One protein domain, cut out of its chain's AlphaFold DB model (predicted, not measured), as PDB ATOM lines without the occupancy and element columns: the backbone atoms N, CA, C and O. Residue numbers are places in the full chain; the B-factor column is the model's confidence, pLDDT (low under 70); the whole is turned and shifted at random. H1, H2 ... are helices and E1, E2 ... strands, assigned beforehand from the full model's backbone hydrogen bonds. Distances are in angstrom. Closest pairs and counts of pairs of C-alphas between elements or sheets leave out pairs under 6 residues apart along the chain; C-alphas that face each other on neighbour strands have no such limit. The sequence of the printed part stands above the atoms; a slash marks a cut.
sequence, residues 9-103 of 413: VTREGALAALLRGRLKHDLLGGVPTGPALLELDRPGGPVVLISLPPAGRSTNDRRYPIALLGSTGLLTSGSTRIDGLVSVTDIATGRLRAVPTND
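AT A GLANCE: This is residues 9 to 103 of the 413 residues of an uncharacterized protein of Actinobacteria bacterium (UniProt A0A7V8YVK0). Little regular structure is present: H1 and H2 pack together among loops, with two small antiparallel sheets, E4-E5 and E1-E3, away from H1. Unnamed residues 21 to 47 loop past H1. The 95 printed residues have two named helices and five named strands, ordered H1 E1 E2 E3 E4 H2 E5; the class is mixed, with 32 residues in named elements. The whole is compact: radius of gyration of the C-alphas 13.6 A, spans 40 by 32 by 23 A.

HOW THE PARTS SIT: Look first at E4, residues 74 to 77, and E5, residues 96 to 99, antiparallel neighbours at 139 degrees; N 76 and O 97, 2.8 A apart, are within hydrogen-bond range. E1, residues 48 to 50, and E3, residues 66 to 68, are antiparallel at 172 degrees, with N 49 and O 67 within range at 2.8 A. H1, residues 11 to 20, and H2, residues 88 to 92, touch; their closest C-alphas, Leu 18 and Thr 89, are 5.3 A apart. Every O i to N i+4 pair is within range in H1; H2 has 0 of 1, and 1 of 2 O i to N i+3 pairs. E2, residues 57 to 59, pairs with no named strand.

IN THESE COORDINATES: Find C-alpha 11 at (0.224, -26.401, 41.524); H1 runs 14.1 A from there. E5, 9.9 A, ends at C-alpha 99, (12.646, -1.138, 43.320).

THE WHOLE: The printed part has no cut; H1 to E1 is a long link; no printed residue is under 70 in pLDDT.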
ATOM      1  N   VAL A   9      -0.275 -24.927  33.549       91.19
ATOM      2  CA  VAL A   9       0.522 -25.080  34.761       91.19
ATOM      3  C   VAL A   9      -0.260 -25.875  35.806       91.19
ATOM      4  O   VAL A   9      -1.487 -25.799  35.884       91.19
ATOM      5  N   THR A  10       0.454 -26.636  36.634       92.19
ATOM      6  CA  THR A  10      -0.110 -27.311  37.809       92.19
ATOM      7  C   THR A  10       0.473 -26.731  39.091       92.19
ATOM      8  O   THR A  10       1.624 -26.287  39.116       92.19
ATOM      9  N   ARG A  11      -0.291 -26.778  40.194       92.88
ATOM     10  CA  ARG A  11       0.224 -26.401  41.524       92.88
ATOM     11  C   ARG A  11       1.485 -27.181  41.894       92.88
ATOM     12  O   ARG A  11       2.423 -26.602  42.428       92.88
ATOM     13  N   GLU A  12       1.502 -28.480  41.607       91.75
ATOM     14  CA  GLU A  12       2.642 -29.356  41.891       91.75
ATOM     15  C   GLU A  12       3.888 -28.929  41.105       91.75
ATOM     16  O   GLU A  12       4.967 -28.796  41.680       91.75
ATOM     17  N   GLY A  13       3.732 -28.639  39.809       90.81
ATOM     18  CA  GLY A  13       4.813 -28.144  38.962       90.81
ATOM     19  C   GLY A  13       5.339 -26.785  39.423       90.81
ATOM     20  O   GLY A  13       6.552 -26.605  39.515       90.81
ATOM     21  N   ALA A  14       4.442 -25.863  39.782       91.81
ATOM     22  CA  ALA A  14       4.805 -24.542  40.291       91.81
ATOM     23  C   ALA A  14       5.539 -24.620  41.641       91.81
ATOM     24  O   ALA A  14       6.551 -23.950  41.833       91.81
ATOM     25  N   LEU A  15       5.081 -25.479  42.560       92.88
ATOM     26  CA  LEU A  15       5.747 -25.716  43.843       92.88
ATOM     27  C   LEU A  15       7.119 -26.373  43.651       92.88
ATOM     28  O   LEU A  15       8.102 -25.959  44.258       92.88
ATOM     29  N   ALA A  16       7.221 -27.371  42.774       91.50
ATOM     30  CA  ALA A  16       8.500 -27.983  42.440       91.50
ATOM     31  C   ALA A  16       9.476 -26.963  41.830       91.50
ATOM     32  O   ALA A  16      10.660 -26.970  42.173       91.50
ATOM     33  N   ALA A  17       8.988 -26.068  40.967       90.50
ATOM     34  CA  ALA A  17       9.788 -25.000  40.381       90.50
ATOM     35  C   ALA A  17      10.244 -23.968  41.417       90.50
ATOM     36  O   ALA A  17      11.410 -23.566  41.395       90.50
ATOM     37  N   LEU A  18       9.359 -23.602  42.350       91.62
ATOM     38  CA  LEU A  18       9.674 -22.760  43.501       91.62
ATOM     39  C   LEU A  18      10.806 -23.363  44.328       91.62
ATOM     40  O   LEU A  18      11.778 -22.683  44.615       91.62
ATOM     41  N   LEU A  19      10.700 -24.638  44.698       91.62
ATOM     42  CA  LEU A  19      11.658 -25.266  45.609       91.62
ATOM     43  C   LEU A  19      13.007 -25.545  44.950       91.62
ATOM     44  O   LEU A  19      14.040 -25.463  45.607       91.62
ATOM     45  N   ARG A  20      13.015 -25.901  43.663       90.44
ATOM     46  CA  ARG A  20      14.219 -26.367  42.950       90.44
ATOM     47  C   ARG A  20      14.868 -25.294  42.075       90.44
ATOM     48  O   ARG A  20      15.942 -25.533  41.531       90.44
ATOM     49  N   GLY A  21      14.218 -24.145  41.881       86.00
ATOM     50  CA  GLY A  21      14.711 -23.070  41.013       86.00
ATOM     51  C   GLY A  21      14.809 -23.457  39.533       86.00
ATOM     52  O   GLY A  21      15.622 -22.893  38.803       86.00
ATOM     53  N   ARG A  22      14.022 -24.441  39.081       85.75
ATOM     54  CA  ARG A  22      14.038 -24.964  37.703       85.75
ATOM     55  C   ARG A  22      12.625 -25.062  37.147       85.75
ATOM     56  O   ARG A  22      11.722 -25.481  37.858       85.75
ATOM     57  N   LEU A  23      12.447 -24.730  35.871       84.94
ATOM     58  CA  LEU A  23      11.181 -24.915  35.157       84.94
ATOM     59  C   LEU A  23      11.213 -26.205  34.338       84.94
ATOM     60  O   LEU A  23      12.263 -26.617  33.851       84.94
ATOM     61  N   LYS A  24      10.039 -26.808  34.157       83.31
ATOM     62  CA  LYS A  24       9.799 -27.849  33.162       83.31
ATOM     63  C   LYS A  24       8.607 -27.421  32.319       83.31
ATOM     64  O   LYS A  24       7.625 -26.930  32.867       83.31
ATOM     65  N   HIS A  25       8.723 -27.559  31.003       82.50
ATOM     66  CA  HIS A  25       7.659 -27.160  30.091       82.50
ATOM     67  C   HIS A  25       6.485 -28.149  30.187       82.50
ATOM     68  O   HIS A  25       6.698 -29.353  30.048       82.50
ATOM     69  N   ASP A  26       5.252 -27.659  30.353       82.44
ATOM     70  CA  ASP A  26       4.063 -28.505  30.580       82.44
ATOM     71  C   ASP A  26       3.849 -29.561  29.483       82.44
ATOM     72  O   ASP A  26       3.649 -30.739  29.771       82.44
ATOM     73  N   LEU A  27       4.003 -29.169  28.216       80.81
ATOM     74  CA  LEU A  27       3.880 -30.102  27.095       80.81
ATOM     75  C   LEU A  27       4.885 -31.255  27.106       80.81
ATOM     76  O   LEU A  27       4.587 -32.255  26.473       80.81
ATOM     77  N   LEU A  28       6.027 -31.171  27.796       81.38
ATOM     78  CA  LEU A  28       6.943 -32.312  27.968       81.38
ATOM     79  C   LEU A  28       6.532 -33.212  29.147       81.38
ATOM     80  O   LEU A  28       6.992 -34.347  29.260       81.38
ATOM     81  N   GLY A  29       5.619 -32.739  29.996       77.19
ATOM     82  CA  GLY A  29       5.072 -33.451  31.144       77.19
ATOM     83  C   GLY A  29       6.041 -33.589  32.322       77.19
ATOM     84  O   GLY A  29       7.257 -33.437  32.204       77.19
ATOM     85  N   GLY A  30       5.493 -33.934  33.489       80.94
ATOM     86  CA  GLY A  30       6.241 -34.142  34.733       80.94
ATOM     87  C   GLY A  30       6.626 -32.853  35.468       80.94
ATOM     88  O   GLY A  30       6.231 -31.756  35.085       80.94
ATOM     89  N   VAL A  31       7.418 -32.997  36.534       85.06
ATOM     90  CA  VAL A  31       7.858 -31.892  37.405       85.06
ATOM     91  C   VAL A  31       9.377 -31.672  37.323       85.06
ATOM     92  O   VAL A  31      10.106 -32.622  37.020       85.06
ATOM     93  N   PRO A  32       9.881 -30.448  37.580       83.31
ATOM     94  CA  PRO A  32      11.318 -30.174  37.669       83.31
ATOM     95  C   PRO A  32      12.018 -31.137  38.633       83.31
ATOM     96  O   PRO A  32      11.513 -31.348  39.728       83.31
ATOM     97  N   THR A  33      13.171 -31.701  38.274       83.25
ATOM     98  CA  THR A  33      13.953 -32.615  39.131       83.25
ATOM     99  C   THR A  33      15.231 -31.950  39.654       83.25
ATOM    100  O   THR A  33      15.678 -30.925  39.132       83.25
ATOM    101  N   GLY A  34      15.822 -32.526  40.706       83.62
ATOM    102  CA  GLY A  34      17.036 -32.020  41.356       83.62
ATOM    103  C   GLY A  34      16.835 -31.652  42.832       83.62
ATOM    104  O   GLY A  34      15.717 -31.784  43.351       83.62
ATOM    105  N   PRO A  35      17.918 -31.226  43.511       86.38
ATOM    106  CA  PRO A  35      17.870 -30.849  44.918       86.38
ATOM    107  C   PRO A  35      16.991 -29.612  45.124       86.38
ATOM    108  O   PRO A  35      16.909 -28.739  44.258       86.38
ATOM    109  N   ALA A  36      16.333 -29.546  46.280       87.88
ATOM    110  CA  ALA A  36      15.668 -28.326  46.713       87.88
ATOM    111  C   ALA A  36      16.730 -27.280  47.085       87.88
ATOM    112  O   ALA A  36      17.686 -27.585  47.795       87.88
ATOM    113  N   LEU A  37      16.563 -26.065  46.572       87.44
ATOM    114  CA  LEU A  37      17.378 -24.893  46.898       87.44
ATOM    115  C   LEU A  37      16.751 -24.074  48.032       87.44
ATOM    116  O   LEU A  37      17.447 -23.304  48.687       87.44
ATOM    117  N   LEU A  38      15.445 -24.246  48.256       85.81
ATOM    118  CA  LEU A  38      14.695 -23.614  49.335       85.81
ATOM    119  C   LEU A  38      14.113 -24.644  50.294       85.81
ATOM    120  O   LEU A  38      13.574 -25.672  49.885       85.81
ATOM    121  N   GLU A  39      14.146 -24.278  51.569       83.81
ATOM    122  CA  GLU A  39      13.407 -24.923  52.646       83.81
ATOM    123  C   GLU A  39      12.235 -24.017  53.030       83.81
ATOM    124  O   GLU A  39      12.418 -22.819  53.262       83.81
ATOM    125  N   LEU A  40      11.029 -24.581  53.079       85.19
ATOM    126  CA  LEU A  40       9.853 -23.868  53.577       85.19
ATOM    127  C   LEU A  40       9.912 -23.778  55.105       85.19
ATOM    128  O   LEU A  40      10.491 -24.644  55.758       85.19
ATOM    129  N   ASP A  41       9.314 -22.724  55.657       82.81
ATOM    130  CA  ASP A  41       9.159 -22.514  57.104       82.81
ATOM    131  C   ASP A  41      10.473 -22.482  57.902       82.81
ATOM    132  O   ASP A  41      10.504 -22.728  59.111       82.81
ATOM    133  N   ARG A  42      11.581 -22.131  57.237       81.88
ATOM    134  CA  ARG A  42      12.880 -21.977  57.891       81.88
ATOM    135  C   ARG A  42      12.844 -20.811  58.898       81.88
ATOM    136  O   ARG A  42      12.620 -19.666  58.490       81.88
ATOM    137  N   PRO A  43      13.131 -21.047  60.193       81.56
ATOM    138  CA  PRO A  43      13.126 -19.991  61.203       81.56
ATOM    139  C   PRO A  43      14.137 -18.880  60.882       81.56
ATOM    140  O   PRO A  43      15.292 -19.160  60.562       81.56
ATOM    141  N   GLY A  44      13.708 -17.617  60.983       77.62
ATOM    142  CA  GLY A  44      14.564 -16.441  60.759       77.62
ATOM    143  C   GLY A  44      14.886 -16.124  59.291       77.62
ATOM    144  O   GLY A  44      15.689 -15.230  59.034       77.62
ATOM    145  N   GLY A  45      14.287 -16.839  58.332       78.00
ATOM    146  CA  GLY A  45      14.389 -16.524  56.906       78.00
ATOM    147  C   GLY A  45      13.501 -15.344  56.472       78.00
ATOM    148  O   GLY A  45      12.612 -14.927  57.219       78.00
ATOM    149  N   PRO A  46      13.712 -14.799  55.258       82.38
ATOM    150  CA  PRO A  46      12.827 -13.785  54.690       82.38
ATOM    151  C   PRO A  46      11.416 -14.350  54.491       82.38
ATOM    152  O   PRO A  46      11.248 -15.469  54.007       82.38
ATOM    153  N   VAL A  47      10.393 -13.561  54.828       88.44
ATOM    154  CA  VAL A  47       8.999 -13.989  54.674       88.44
ATOM    155  C   VAL A  47       8.489 -13.587  53.294       88.44
ATOM    156  O   VAL A  47       8.307 -12.403  53.002       88.44
ATOM    157  N   VAL A  48       8.251 -14.589  52.448       88.94
ATOM    158  CA  VAL A  48       7.696 -14.425  51.100       88.94
ATOM    159  C   VAL A  48       6.276 -14.977  51.083       88.94
ATOM    160  O   VAL A  48       6.060 -16.165  51.310       88.94
ATOM    161  N   LEU A  49       5.301 -14.119  50.794       90.81
ATOM    162  CA  LEU A  49       3.918 -14.516  50.565       90.81
ATOM    163  C   LEU A  49       3.715 -14.747  49.073       90.81
ATOM    164  O   LEU A  49       4.061 -13.897  48.256       90.81
ATOM    165  N   ILE A  50       3.151 -15.895  48.717       90.81
ATOM    166  CA  ILE A  50       2.980 -16.304  47.324       90.81
ATOM    167  C   ILE A  50       1.638 -16.990  47.147       90.81
ATOM    168  O   ILE A  50       1.260 -17.850  47.939       90.81
ATOM    169  N   SER A  51       0.948 -16.645  46.065       92.69
ATOM    170  CA  SER A  51      -0.187 -17.420  45.583       92.69
ATOM    171  C   SER A  51       0.282 -18.387  44.500       92.69
ATOM    172  O   SER A  51       1.023 -18.011  43.593       92.69
ATOM    173  N   LEU A  52      -0.137 -19.645  44.605       92.25
ATOM    174  CA  LEU A  52       0.127 -20.674  43.602       92.25
ATOM    175  C   LEU A  52      -1.160 -21.008  42.839       92.25
ATOM    176  O   LEU A  52      -2.255 -20.821  43.387       92.25
ATOM    177  N   PRO A  53      -1.047 -21.577  41.622       93.19
ATOM    178  CA  PRO A  53      -2.188 -22.126  40.897       93.19
ATOM    179  C   PRO A  53      -3.070 -23.026  41.774       93.19
ATOM    180  O   PRO A  53      -2.572 -23.638  42.732       93.19
ATOM    181  N   PRO A  54      -4.383 -23.123  41.498       92.69
ATOM    182  CA  PRO A  54      -5.253 -24.068  42.189       92.69
ATOM    183  C   PRO A  54      -4.801 -25.518  41.944       92.69
ATOM    184  O   PRO A  54      -3.958 -25.803  41.092       92.69
ATOM    185  N   ALA A  55      -5.335 -26.454  42.732       90.69
ATOM    186  CA  ALA A  55      -5.073 -27.872  42.506       90.69
ATOM    187  C   ALA A  55      -5.591 -28.302  41.119       90.69
ATOM    188  O   ALA A  55      -6.648 -27.848  40.685       90.69
ATOM    189  N   GLY A  56      -4.856 -29.191  40.447       88.75
ATOM    190  CA  GLY A  56      -5.141 -29.602  39.071       88.75
ATOM    191  C   GLY A  56      -4.364 -28.795  38.029       88.75
ATOM    192  O   GLY A  56      -3.292 -28.258  38.321       88.75
ATOM    193  N   ARG A  57      -4.887 -28.773  36.798       90.19
ATOM    194  CA  ARG A  57      -4.343 -28.015  35.662       90.19
ATOM    195  C   ARG A  57      -5.061 -26.680  35.528       90.19
ATOM    196  O   ARG A  57      -6.273 -26.595  35.711       90.19
ATOM    197  N   SER A  58      -4.308 -25.639  35.215       90.12
ATOM    198  CA  SER A  58      -4.816 -24.299  34.934       90.12
ATOM    199  C   SER A  58      -4.128 -23.746  33.698       90.12
ATOM    200  O   SER A  58      -2.982 -24.097  33.424       90.12
ATOM    201  N   THR A  59      -4.807 -22.862  32.975       88.31
ATOM    202  CA  THR A  59      -4.177 -22.069  31.918       88.31
ATOM    203  C   THR A  59      -3.054 -21.215  32.515       88.31
ATOM    204  O   THR A  59      -3.149 -20.719  33.641       88.31
ATOM    205  N   ASN A  60      -1.949 -21.089  31.783       86.88
ATOM    206  CA  ASN A  60      -0.777 -20.304  32.182       86.88
ATOM    207  C   ASN A  60      -0.814 -18.890  31.576       86.88
ATOM    208  O   ASN A  60       0.194 -18.361  31.112       86.88
ATOM    209  N   ASP A  61      -2.007 -18.310  31.532       84.38
ATOM    210  CA  ASP A  61      -2.292 -16.928  31.146       84.38
ATOM    211  C   ASP A  61      -2.440 -16.018  32.375       84.38
ATOM    212  O   ASP A  61      -2.218 -14.817  32.290       84.38
ATOM    213  N   ARG A  62      -2.734 -16.588  33.548       86.06
ATOM    214  CA  ARG A  62      -2.912 -15.835  34.790       86.06
ATOM    215  C   ARG A  62      -1.613 -15.636  35.565       86.06
ATOM    216  O   ARG A  62      -0.846 -16.573  35.796       86.06
ATOM    217  N   ARG A  63      -1.408 -14.413  36.060       90.75
ATOM    218  CA  ARG A  63      -0.270 -14.044  36.914       90.75
ATOM    219  C   ARG A  63      -0.723 -14.121  38.367       90.75
ATOM    220  O   ARG A  63      -1.859 -13.799  38.706       90.75
ATOM    221  N   TYR A  64       0.172 -14.582  39.235       90.94
ATOM    222  CA  TYR A  64      -0.140 -14.785  40.650       90.94
ATOM    223  C   TYR A  64       0.528 -13.714  41.522       90.94
ATOM    224  O   TYR A  64       1.666 -13.322  41.226       90.94
ATOM    225  N   PRO A  65      -0.141 -13.221  42.579       91.50
ATOM    226  CA  PRO A  65       0.444 -12.242  43.484       91.50
ATOM    227  C   PRO A  65       1.592 -12.844  44.304       91.50
ATOM    228  O   PRO A  65       1.572 -14.020  44.683       91.50
ATOM    229  N   ILE A  66       2.585 -12.003  44.579       91.88
ATOM    230  CA  ILE A  66       3.751 -12.287  45.414       91.88
ATOM    231  C   ILE A  66       4.106 -11.031  46.214       91.88
ATOM    232  O   ILE A  66       4.036  -9.927  45.680       91.88
ATOM    233  N   ALA A  67       4.507 -11.199  47.472       90.62
ATOM    234  CA  ALA A  67       4.998 -10.121  48.319       90.62
ATOM    235  C   ALA A  67       6.197 -10.584  49.153       90.62
ATOM    236  O   ALA A  67       6.202 -11.690  49.692       90.62
ATOM    237  N   LEU A  68       7.200  -9.718  49.285       89.56
ATOM    238  CA  LEU A  68       8.327  -9.897  50.197       89.56
ATOM    239  C   LEU A  68       8.104  -8.984  51.405       89.56
ATOM    240  O   LEU A  68       8.178  -7.760  51.275       89.56
ATOM    241  N   LEU A  69       7.797  -9.557  52.571       87.94
ATOM    242  CA  LEU A  69       7.526  -8.753  53.762       87.94
ATOM    243  C   LEU A  69       8.782  -7.984  54.189       87.94
ATOM    244  O   LEU A  69       9.890  -8.515  54.182       87.94
ATOM    245  N   GLY A  70       8.590  -6.718  54.560       84.38
ATOM    246  CA  GLY A  70       9.678  -5.799  54.902       84.38
ATOM    247  C   GLY A  70      10.312  -5.089  53.701       84.38
ATOM    248  O   GLY A  70      11.178  -4.244  53.899       84.38
ATOM    249  N   SER A  71       9.875  -5.381  52.472       84.81
ATOM    250  CA  SER A  71      10.254  -4.631  51.269       84.81
ATOM    251  C   SER A  71       9.087  -3.782  50.765       84.81
ATOM    252  O   SER A  71       7.931  -4.187  50.859       84.81
ATOM    253  N   THR A  72       9.390  -2.602  50.221       84.38
ATOM    254  CA  THR A  72       8.404  -1.704  49.601       84.38
ATOM    255  C   THR A  72       8.767  -1.463  48.136       84.38
ATOM    256  O   THR A  72       9.947  -1.448  47.785       84.38
ATOM    257  N   GLY A  73       7.753  -1.301  47.282       88.62
ATOM    258  CA  GLY A  73       7.921  -1.101  45.839       88.62
ATOM    259  C   GLY A  73       7.688  -2.361  45.000       88.62
ATOM    260  O   GLY A  73       7.068  -3.325  45.454       88.62
ATOM    261  N   LEU A  74       8.156  -2.332  43.753       92.31
ATOM    262  CA  LEU A  74       7.975  -3.407  42.779       92.31
ATOM    263  C   LEU A  74       9.065  -4.465  42.903       92.31
ATOM    264  O   LEU A  74      10.252  -4.150  42.990       92.31
ATOM    265  N   LEU A  75       8.666  -5.735  42.856       92.50
ATOM    266  CA  LEU A  75       9.614  -6.835  42.728       92.50
ATOM    267  C   LEU A  75      10.100  -6.932  41.282       92.50
ATOM    268  O   LEU A  75       9.311  -6.960  40.343       92.50
ATOM    269  N   THR A  76      11.411  -7.025  41.126       91.12
ATOM    270  CA  THR A  76      12.106  -7.088  39.842       91.12
ATOM    271  C   THR A  76      13.009  -8.312  39.814       91.12
ATOM    272  O   THR A  76      13.468  -8.803  40.854       91.12
ATOM    273  N   SER A  77      13.256  -8.821  38.610       87.75
ATOM    274  CA  SER A  77      14.161  -9.939  38.383       87.75
ATOM    275  C   SER A  77      14.989  -9.707  37.129       87.75
ATOM    276  O   SER A  77      14.473  -9.379  36.063       87.75
ATOM    277  N   GLY A  78      16.295  -9.962  37.231       79.12
ATOM    278  CA  GLY A  78      17.180  -9.935  36.066       79.12
ATOM    279  C   GLY A  78      16.865 -11.023  35.029       79.12
ATOM    280  O   GLY A  78      17.345 -10.932  33.898       79.12
ATOM    281  N   SER A  79      16.083 -12.051  35.389       79.81
ATOM    282  CA  SER A  79      15.693 -13.128  34.469       79.81
ATOM    283  C   SER A  79      14.514 -12.737  33.569       79.81
ATOM    284  O   SER A  79      14.471 -13.170  32.418       79.81
ATOM    285  N   THR A  80      13.599 -11.900  34.066       84.31
ATOM    286  CA  THR A  80      12.441 -11.398  33.313       84.31
ATOM    287  C   THR A  80      12.754 -10.087  32.606       84.31
ATOM    288  O   THR A  80      12.314  -9.904  31.476       84.31
ATOM    289  N   ARG A  81      13.547  -9.213  33.247       83.19
ATOM    290  CA  ARG A  81      13.877  -7.851  32.787       83.19
ATOM    291  C   ARG A  81      12.660  -6.961  32.526       83.19
ATOM    292  O   ARG A  81      12.744  -6.029  31.736       83.19
ATOM    293  N   ILE A  82      11.552  -7.280  33.181       88.25
ATOM    294  CA  ILE A  82      10.315  -6.509  33.172       88.25
ATOM    295  C   ILE A  82       9.994  -6.237  34.634       88.25
ATOM    296  O   ILE A  82       9.844  -7.179  35.423       88.25
ATOM    297  N   ASP A  83       9.929  -4.967  35.002       89.88
ATOM    298  CA  ASP A  83       9.689  -4.580  36.387       89.88
ATOM    299  C   ASP A  83       8.272  -4.983  36.812       89.88
ATOM    300  O   ASP A  83       7.309  -4.815  36.072       89.88
ATOM    301  N   GLY A  84       8.132  -5.588  37.994       90.69
ATOM    302  CA  GLY A  84       6.859  -6.144  38.464       90.69
ATOM    303  C   GLY A  84       6.546  -7.561  37.960       90.69
ATOM    304  O   GLY A  84       5.690  -8.239  38.537       90.69
ATOM    305  N   LEU A  85       7.269  -8.072  36.955       91.62
ATOM    306  CA  LEU A  85       7.149  -9.456  36.494       91.62
ATOM    307  C   LEU A  85       8.329 -10.290  36.992       91.62
ATOM    308  O   LEU A  85       9.486  -9.981  36.734       91.62
ATOM    309  N   VAL A  86       8.049 -11.394  37.679       92.00
ATOM    310  CA  VAL A  86       9.079 -12.288  38.235       92.00
ATOM    311  C   VAL A  86       8.726 -13.750  37.973       92.00
ATOM    312  O   VAL A  86       7.540 -14.107  37.948       92.00
ATOM    313  N   SER A  87       9.742 -14.597  37.790       90.25
ATOM    314  CA  SER A  87       9.576 -16.050  37.671       90.25
ATOM    315  C   SER A  87       9.541 -16.703  39.051       90.25
ATOM    316  O   SER A  87      10.284 -16.315  39.954       90.25
ATOM    317  N   VAL A  88       8.744 -17.761  39.210       89.75
ATOM    318  CA  VAL A  88       8.729 -18.581  40.436       89.75
ATOM    319  C   VAL A  88      10.106 -19.143  40.805       89.75
ATOM    320  O   VAL A  88      10.417 -19.314  41.981       89.75
ATOM    321  N   THR A  89      10.982 -19.350  39.822       88.69
ATOM    322  CA  THR A  89      12.351 -19.833  40.049       88.69
ATOM    323  C   THR A  89      13.285 -18.787  40.653       88.69
ATOM    324  O   THR A  89      14.306 -19.140  41.246       88.69
ATOM    325  N   ASP A  90      12.973 -17.499  40.502       88.50
ATOM    326  CA  ASP A  90      13.839 -16.415  40.982       88.50
ATOM    327  C   ASP A  90      13.819 -16.294  42.506       88.50
ATOM    328  O   ASP A  90      14.788 -15.831  43.106       88.50
ATOM    329  N   ILE A  91      12.740 -16.782  43.127       87.62
ATOM    330  CA  ILE A  91      12.604 -16.892  44.579       87.62
ATOM    331  C   ILE A  91      13.657 -17.877  45.105       87.62
ATOM    332  O   ILE A  91      14.411 -17.543  46.015       87.62
ATOM    333  N   ALA A  92      13.780 -19.054  44.477       85.31
ATOM    334  CA  ALA A  92      14.748 -20.081  44.874       85.31
ATOM    335  C   ALA A  92      16.203 -19.702  44.642       85.31
ATOM    336  O   ALA A  92      17.093 -20.161  45.349       85.31
ATOM    337  N   THR A  93      16.447 -18.881  43.629       82.50
ATOM    338  CA  THR A  93      17.802 -18.478  43.249       82.50
ATOM    339  C   THR A  93      18.238 -17.170  43.906       82.50
ATOM    340  O   THR A  93      19.356 -16.721  43.656       82.50
ATOM    341  N   GLY A  94      17.386 -16.557  44.740       80.06
ATOM    342  CA  GLY A  94      17.693 -15.319  45.462       80.06
ATOM    343  C   GLY A  94      17.901 -14.111  44.545       80.06
ATOM    344  O   GLY A  94      18.670 -13.211  44.873       80.06
ATOM    345  N   ARG A  95      17.258 -14.094  43.370       81.50
ATOM    346  CA  ARG A  95      17.480 -13.075  42.321       81.50
ATOM    347  C   ARG A  95      16.518 -11.890  42.380       81.50
ATOM    348  O   ARG A  95      16.597 -11.005  41.529       81.50
ATOM    349  N   LEU A  96      15.618 -11.875  43.356       87.69
ATOM    350  CA  LEU A  96      14.609 -10.833  43.509       87.69
ATOM    351  C   LEU A  96      15.201  -9.557  44.105       87.69
ATOM    352  O   LEU A  96      15.976  -9.602  45.061       87.69
ATOM    353  N   ARG A  97      14.790  -8.412  43.564       88.50
ATOM    354  CA  ARG A  97      15.101  -7.085  44.110       88.50
ATOM    355  C   ARG A  97      13.833  -6.251  44.190       88.50
ATOM    356  O   ARG A  97      12.982  -6.360  43.315       88.50
ATOM    357  N   ALA A  98      13.723  -5.411  45.211       89.94
ATOM    358  CA  ALA A  98      12.655  -4.424  45.304       89.94
ATOM    359  C   ALA A  98      13.151  -3.079  44.763       89.94
ATOM    360  O   ALA A  98      14.211  -2.604  45.175       89.94
ATOM    361  N   VAL A  99      12.397  -2.483  43.844       90.00
ATOM    362  CA  VAL A  99      12.646  -1.138  43.320       90.00
ATOM    363  C   VAL A  99      11.559  -0.206  43.855       90.00
ATOM    364  O   VAL A  99      10.376  -0.526  43.716       90.00
ATOM    365  N   PRO A 100      11.916   0.936  44.473       88.38
ATOM    366  CA  PRO A 100      10.934   1.903  44.947       88.38
ATOM    367  C   PRO A 100      10.026   2.366  43.805       88.38
ATOM    368  O   PRO A 100      10.486   2.679  42.710       88.38
ATOM    369  N   THR A 101       8.724   2.422  44.054       87.31
ATOM    370  CA  THR A 101       7.730   2.889  43.082       87.31
ATOM    371  C   THR A 101       6.623   3.605  43.838       87.31
ATOM    372  O   THR A 101       6.229   3.151  44.909       87.31
ATOM    373  N   ASN A 102       6.144   4.723  43.289       81.81
ATOM    374  CA  ASN A 102       5.129   5.558  43.937       81.81
ATOM    375  C   ASN A 102       3.793   4.818  44.088       81.81
ATOM    376  O   ASN A 102       3.187   4.879  45.152       81.81
ATOM    377  N   ASP A 103       3.379   4.092  43.046       88.00
ATOM    378  CA  ASP A 103       2.188   3.245  43.061       88.00
ATOM    379  C   ASP A 103       2.493   1.882  42.422       88.00
ATOM    380  O   ASP A 103       2.461   1.697  41.202       88.00
TER     381      ASP A 103